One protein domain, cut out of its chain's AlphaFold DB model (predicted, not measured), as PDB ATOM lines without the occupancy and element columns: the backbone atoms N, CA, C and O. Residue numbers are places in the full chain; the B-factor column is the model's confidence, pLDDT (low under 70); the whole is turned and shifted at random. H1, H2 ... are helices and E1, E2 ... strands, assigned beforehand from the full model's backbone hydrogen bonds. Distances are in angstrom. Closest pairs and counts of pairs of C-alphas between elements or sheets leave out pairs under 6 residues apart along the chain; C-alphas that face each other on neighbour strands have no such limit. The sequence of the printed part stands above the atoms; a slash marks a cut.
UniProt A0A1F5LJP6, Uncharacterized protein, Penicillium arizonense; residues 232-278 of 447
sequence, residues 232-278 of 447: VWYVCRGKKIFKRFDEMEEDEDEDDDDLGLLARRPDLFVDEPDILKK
ATOM      1  N   VAL A 232      -2.042 -60.549  90.540       88.44
ATOM      2  CA  VAL A 232      -1.867 -59.754  89.323       88.44
ATOM      3  C   VAL A 232      -0.670 -60.268  88.538       88.44
ATOM      4  O   VAL A 232       0.411 -60.538  89.064       88.44
ATOM      5  N   TRP A 233      -0.867 -60.393  87.227       91.69
ATOM      6  CA  TRP A 233       0.204 -60.696  86.290       91.69
ATOM      7  C   TRP A 233       0.967 -59.422  85.928       91.69
ATOM      8  O   TRP A 233       0.445 -58.544  85.241       91.69
ATOM      9  N   TYR A 234       2.240 -59.364  86.306       92.38
ATOM     10  CA  TYR A 234       3.164 -58.304  85.922       92.38
ATOM     11  C   TYR A 234       4.120 -58.792  84.838       92.38
ATOM     12  O   TYR A 234       4.543 -59.948  84.820       92.38
ATOM     13  N   VAL A 235       4.486 -57.910  83.908       94.06
ATOM     14  CA  VAL A 235       5.469 -58.225  82.863       94.06
ATOM     15  C   VAL A 235       6.758 -57.465  83.144       94.06
ATOM     16  O   VAL A 235       6.895 -56.299  82.778       94.06
ATOM     17  N   CYS A 236       7.729 -58.129  83.768       90.00
ATOM     18  CA  CYS A 236       9.046 -57.556  84.025       90.00
ATOM     19  C   CYS A 236      10.044 -58.080  82.987       90.00
ATOM     20  O   CYS A 236      10.298 -59.281  82.893       90.00
ATOM     21  N   ARG A 237      10.600 -57.180  82.164       90.88
ATOM     22  CA  ARG A 237      11.582 -57.517  81.109       90.88
ATOM     23  C   ARG A 237      11.117 -58.623  80.141       90.88
ATOM     24  O   ARG A 237      11.910 -59.460  79.722       90.88
ATOM     25  N   GLY A 238       9.831 -58.633  79.791       93.25
ATOM     26  CA  GLY A 238       9.245 -59.624  78.877       93.25
ATOM     27  C   GLY A 238       8.914 -60.975  79.518       93.25
ATOM     28  O   GLY A 238       8.405 -61.856  78.831       93.25
ATOM     29  N   LYS A 239       9.154 -61.144  80.824       91.81
ATOM     30  CA  LYS A 239       8.719 -62.316  81.588       91.81
ATOM     31  C   LYS A 239       7.420 -61.992  82.313       91.81
ATOM     32  O   LYS A 239       7.347 -60.974  83.000       91.81
ATOM     33  N   LYS A 240       6.406 -62.843  82.141       94.00
ATOM     34  CA  LYS A 240       5.154 -62.766  82.902       94.00
ATOM     35  C   LYS A 240       5.402 -63.395  84.271       94.00
ATOM     36  O   LYS A 240       5.816 -64.548  84.339       94.00
ATOM     37  N   ILE A 241       5.189 -62.624  85.325       92.00
ATOM     38  CA  ILE A 241       5.345 -63.022  86.721       92.00
ATOM     39  C   ILE A 241       3.979 -62.822  87.366       92.00
ATOM     40  O   ILE A 241       3.390 -61.751  87.230       92.00
ATOM     41  N   PHE A 242       3.459 -63.858  88.006       92.06
ATOM     42  CA  PHE A 242       2.243 -63.761  88.801       92.06
ATOM     43  C   PHE A 242       2.647 -63.390  90.226       92.06
ATOM     44  O   PHE A 242       3.406 -64.138  90.836       92.06
ATOM     45  N   LYS A 243       2.196 -62.232  90.720       90.44
ATOM     46  CA  LYS A 243       2.379 -61.823  92.119       90.44
ATOM     47  C   LYS A 243       1.026 -61.939  92.816       90.44
ATOM     48  O   LYS A 243       0.056 -61.322  92.365       90.44
ATOM     49  N   ARG A 244       0.959 -62.772  93.856       90.50
ATOM     50  CA  ARG A 244      -0.247 -62.956  94.681       90.50
ATOM     51  C   ARG A 244      -0.483 -61.703  95.523       90.50
ATOM     52  O   ARG A 244       0.487 -61.032  95.865       90.50
ATOM     53  N   PHE A 245      -1.738 -61.380  95.833       83.88
ATOM     54  CA  PHE A 245      -2.039 -60.201  96.656       83.88
ATOM     55  C   PHE A 245      -1.466 -60.318  98.076       83.88
ATOM     56  O   PHE A 245      -0.916 -59.341  98.566       83.88
ATOM     57  N   ASP A 246      -1.454 -61.520  98.661       83.88
ATOM     58  CA  ASP A 246      -0.857 -61.760  99.987       83.88
ATOM     59  C   ASP A 246       0.655 -61.439 100.029       83.88
ATOM     60  O   ASP A 246       1.176 -60.993 101.039       83.88
ATOM     61  N   GLU A 247       1.367 -61.625  98.910       78.38
ATOM     62  CA  GLU A 247       2.803 -61.309  98.778       78.38
ATOM     63  C   GLU A 247       3.043 -59.815  98.487       78.38
ATOM     64  O   GLU A 247       4.178 -59.357  98.397       78.38
ATOM     65  N   MET A 248       1.988 -59.040  98.235       72.50
ATOM     66  CA  MET A 248       2.096 -57.600  98.015       72.50
ATOM     67  C   MET A 248       2.044 -56.825  99.329       72.50
ATOM     68  O   MET A 248       2.784 -55.860  99.443       72.50
ATOM     69  N   GLU A 249       1.238 -57.271 100.296       72.69
ATOM     70  CA  GLU A 249       1.105 -56.597 101.595       72.69
ATOM     71  C   GLU A 249       2.375 -56.749 102.454       72.69
ATOM     72  O   GLU A 249       2.862 -55.764 102.991       72.69
ATOM     73  N   GLU A 250       2.996 -57.936 102.493       71.06
ATOM     74  CA  GLU A 250       4.184 -58.185 103.338       71.06
ATOM     75  C   GLU A 250       5.445 -57.412 102.883       71.06
ATOM     76  O   GLU A 250       6.326 -57.127 103.689       71.06
ATOM     77  N   ASP A 251       5.528 -57.040 101.600       65.06
ATOM     78  CA  ASP A 251       6.627 -56.219 101.064       65.06
ATOM     79  C   ASP A 251       6.406 -54.705 101.288       65.06
ATOM     80  O   ASP A 251       7.330 -53.918 101.068       65.06
ATOM     81  N   GLU A 252       5.188 -54.272 101.635       60.88
ATOM     82  CA  GLU A 252       4.826 -52.850 101.751       60.88
ATOM     83  C   GLU A 252       5.031 -52.297 103.173       60.88
ATOM     84  O   GLU A 252       5.374 -51.123 103.313       60.88
ATOM     85  N   ASP A 253       4.962 -53.148 104.202       58.72
ATOM     86  CA  ASP A 253       5.080 -52.744 105.615       58.72
ATOM     87  C   ASP A 253       6.471 -52.185 106.005       58.72
ATOM     88  O   ASP A 253       6.629 -51.557 107.054       58.72
ATOM     89  N   GLU A 254       7.515 -52.404 105.194       60.91
ATOM     90  CA  GLU A 254       8.883 -51.960 105.523       60.91
ATOM     91  C   GLU A 254       9.197 -50.526 105.037       60.91
ATOM     92  O   GLU A 254      10.149 -49.906 105.518       60.91
ATOM     93  N   ASP A 255       8.366 -49.956 104.154       60.56
ATOM     94  CA  ASP A 255       8.571 -48.635 103.534       60.56
ATOM     95  C   ASP A 255       7.437 -47.622 103.839       60.56
ATOM     96  O   ASP A 255       7.391 -46.549 103.232       60.56
ATOM     97  N   ASP A 256       6.552 -47.893 104.805       63.88
ATOM     98  CA  ASP A 256       5.404 -47.029 105.158       63.88
ATOM     99  C   ASP A 256       5.779 -45.580 105.529       63.88
ATOM    100  O   ASP A 256       4.995 -44.639 105.355       63.88
ATOM    101  N   ASP A 257       7.006 -45.364 106.007       66.25
ATOM    102  CA  ASP A 257       7.523 -44.028 106.316       66.25
ATOM    103  C   ASP A 257       7.959 -43.245 105.060       66.25
ATOM    104  O   ASP A 257       8.095 -42.012 105.101       66.25
ATOM    105  N   ASP A 258       8.170 -43.918 103.925       67.81
ATOM    106  CA  ASP A 258       8.548 -43.309 102.653       67.81
ATOM    107  C   ASP A 258       7.308 -43.126 101.768       67.81
ATOM    108  O   ASP A 258       7.160 -43.706 100.693       67.81
ATOM    109  N   LEU A 259       6.453 -42.168 102.154       68.00
ATOM    110  CA  LEU A 259       5.366 -41.645 101.303       68.00
ATOM    111  C   LEU A 259       5.870 -41.047  99.967       68.00
ATOM    112  O   LEU A 259       5.108 -40.437  99.205       68.00
ATOM    113  N   GLY A 260       7.164 -41.169  99.669       71.69
ATOM    114  CA  GLY A 260       7.764 -40.971  98.370       71.69
ATOM    115  C   GLY A 260       7.417 -39.614  97.779       71.69
ATOM    116  O   GLY A 260       7.595 -38.550  98.376       71.69
ATOM    117  N   LEU A 261       6.914 -39.625  96.545       64.88
ATOM    118  CA  LEU A 261       6.524 -38.398  95.849       64.88
ATOM    119  C   LEU A 261       5.251 -37.757  96.426       64.88
ATOM    120  O   LEU A 261       5.033 -36.564  96.191       64.88
ATOM    121  N   LEU A 262       4.432 -38.508  97.171       66.50
ATOM    122  CA  LEU A 262       3.197 -38.011  97.781       66.50
ATOM    123  C   LEU A 262       3.486 -37.120  98.986       66.50
ATOM    124  O   LEU A 262       2.788 -36.125  99.159       66.50
ATOM    125  N   ALA A 263       4.595 -37.345  99.701       69.88
ATOM    126  CA  ALA A 263       5.086 -36.453 100.758       69.88
ATOM    127  C   ALA A 263       5.230 -34.980 100.312       69.88
ATOM    128  O   ALA A 263       5.211 -34.060 101.125       69.88
ATOM    129  N   ARG A 264       5.371 -34.720  99.002       71.00
ATOM    130  CA  ARG A 264       5.469 -33.358  98.445       71.00
ATOM    131  C   ARG A 264       4.121 -32.692  98.174       71.00
ATOM    132  O   ARG A 264       4.104 -31.543  97.730       71.00
ATOM    133  N   ARG A 265       3.007 -33.390  98.390       80.62
ATOM    134  CA  ARG A 265       1.646 -32.869  98.243       80.62
ATOM    135  C   ARG A 265       0.968 -32.790  99.613       80.62
ATOM    136  O   ARG A 265       0.170 -33.663  99.936       80.62
ATOM    137  N   PRO A 266       1.220 -31.721 100.387       75.19
ATOM    138  CA  PRO A 266       0.548 -31.518 101.674       75.19
ATOM    139  C   PRO A 266      -0.983 -31.416 101.542       75.19
ATOM    140  O   PRO A 266      -1.695 -31.674 102.501       75.19
ATOM    141  N   ASP A 267      -1.480 -31.102 100.343       80.19
ATOM    142  CA  ASP A 267      -2.907 -31.003 100.006       80.19
ATOM    143  C   ASP A 267      -3.667 -32.340 100.111       80.19
ATOM    144  O   ASP A 267      -4.871 -32.360 100.330       80.19
ATOM    145  N   LEU A 268      -2.974 -33.476  99.978       77.75
ATOM    146  CA  LEU A 268      -3.597 -34.801 100.095       77.75
ATOM    147  C   LEU A 268      -3.777 -35.258 101.550       77.75
ATOM    148  O   LEU A 268      -4.519 -36.201 101.787       77.75
ATOM    149  N   PHE A 269      -3.121 -34.596 102.506       79.75
ATOM    150  CA  PHE A 269      -3.104 -34.987 103.922       79.75
ATOM    151  C   PHE A 269      -3.791 -33.956 104.823       79.75
ATOM    152  O   PHE A 269      -3.510 -33.887 106.017       79.75
ATOM    153  N   VAL A 270      -4.678 -33.130 104.257       83.62
ATOM    154  CA  VAL A 270      -5.431 -32.120 105.023       83.62
ATOM    155  C   VAL A 270      -6.275 -32.777 106.119       83.62
ATOM    156  O   VAL A 270      -6.397 -32.216 107.206       83.62
ATOM    157  N   ASP A 271      -6.778 -33.985 105.860       86.00
ATOM    158  CA  ASP A 271      -7.630 -34.726 106.789       86.00
ATOM    159  C   ASP A 271      -6.832 -35.493 107.866       86.00
ATOM    160  O   ASP A 271      -7.392 -35.858 108.897       86.00
ATOM    161  N   GLU A 272      -5.516 -35.684 107.683       83.69
ATOM    162  CA  GLU A 272      -4.660 -36.466 108.591       83.69
ATOM    163  C   GLU A 272      -3.343 -35.736 108.937       83.69
ATOM    164  O   GLU A 272      -2.265 -36.046 108.413       83.69
ATOM    165  N   PRO A 273      -3.383 -34.764 109.870       80.19
ATOM    166  CA  PRO A 273      -2.233 -33.921 110.204       80.19
ATOM    167  C   PRO A 273      -1.109 -34.658 110.949       80.19
ATOM    168  O   PRO A 273       0.012 -34.151 111.023       80.19
ATOM    169  N   ASP A 274      -1.381 -35.837 111.512       82.75
ATOM    170  CA  ASP A 274      -0.369 -36.627 112.218       82.75
ATOM    171  C   ASP A 274       0.574 -37.368 111.266       82.75
ATOM    172  O   ASP A 274       1.743 -37.561 111.603       82.75
ATOM    173  N   ILE A 275       0.133 -37.674 110.041       79.75
ATOM    174  CA  ILE A 275       1.003 -38.238 109.000       79.75
ATOM    175  C   ILE A 275       2.095 -37.229 108.626       79.75
ATOM    176  O   ILE A 275       3.272 -37.578 108.553       79.75
ATOM    177  N   LEU A 276       1.746 -35.946 108.492       75.38
ATOM    178  CA  LEU A 276       2.704 -34.889 108.144       75.38
ATOM    179  C   LEU A 276       3.823 -34.710 109.183       75.38
ATOM    180  O   LEU A 276       4.894 -34.215 108.837       75.38
ATOM    181  N   LYS A 277       3.597 -35.106 110.444       78.69
ATOM    182  CA  LYS A 277       4.616 -35.064 111.507       78.69
ATOM    183  C   LYS A 277       5.546 -36.280 111.481       78.69
ATOM    184  O   LYS A 277       6.685 -36.160 111.922       78.69
ATOM    185  N   LYS A 278       5.066 -37.427 110.987       78.50
ATOM    186  CA  LYS A 278       5.852 -38.667 110.860       78.50
ATOM    187  C   LYS A 278       6.779 -38.637 109.646       78.50
ATOM    188  O   LYS A 278       7.892 -39.150 109.707       78.50
TER     189      LYS A 278
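Overview. This is residues 232 to 278 of the 447 residues of an uncharacterized protein of Penicillium arizonense (UniProt A0A1F5LJP6). A small two-stranded hairpin, E1 and E2, makes one end of a long, thin piece, and two short helices, H2 and H3, make the other end. Between them the chain passes through a one-turn helix, H1, just after the hairpin, and then a long winding link without a named element, residues 250 to 265. The printed part has 47 residues, with two named strands and three named helices in the order E1, E2, H1, H2, H3; the two strands form one antiparallel sheet, and the class is mixed, helices and strands, with under half of the residues in named elements. The whole is extended, with a radius of gyration of the C-alphas of 15.3 A, and its outline is a rod spanning 41 by 20 by 15 A.

Along the chain. E1 holds residues 232 to 236, begins with C-alpha 232 at (-1.867, -59.754, 89.323) and is 12.3 A long from first to last C-alpha. E2, residues 239 to 244, is 15.9 A long and ends with C-alpha 244 at (-0.247, -62.956, 94.681). H1 holds residues 246 to 249 and measures 5.8 A. H2, residues 266 to 269, measures 5.5 A. H3, residues 275 to 278, measures 5.2 A and ends with C-alpha 278 at (5.852, -38.667, 110.860).

Arrangement. E1 and E2 are a hairpin of antiparallel neighbour strands, joined by a tight link of 2 residues, with 146 degrees between their N-to-C directions. The C-alphas of Trp 233 and Phe 242 face each other at 4.5 A. N 234 and O 241 are within hydrogen-bond range at 2.8 A, and so are N 236 and O 239 at 3.0 A. A tight link of 1 residue joins E2 to H1. E1 and H1 are apart. H1 and H2 are apart, with a long link of 16 residues between them. H2 and H3 only just touch, and only at the corner by their tight link of 5 residues, with 3 pairs of C-alphas within 8 A; the closest C-alphas are those of Phe 269 and Leu 276, 7.2 A apart. H2 and H3 are both apart from E1 and E2. H1, H2 and H3 are too short for an O i to N i+4 pair; the one O i to N i+3 pair is within hydrogen-bond range in H2 and in H3, but not in H1.

Size, cuts and confidence. The two C-alphas farthest apart are those of Gly 238 and Pro 273, 42.1 A. The printed part has no cut. Residues 249 to 256 stand free, and so do residues 267 to 274, of which 267 to 269 belong to H2. The mean pLDDT of the printed part is 78.6; the model's confidence is under 70 in residues 251 to 259 and 261 to 263.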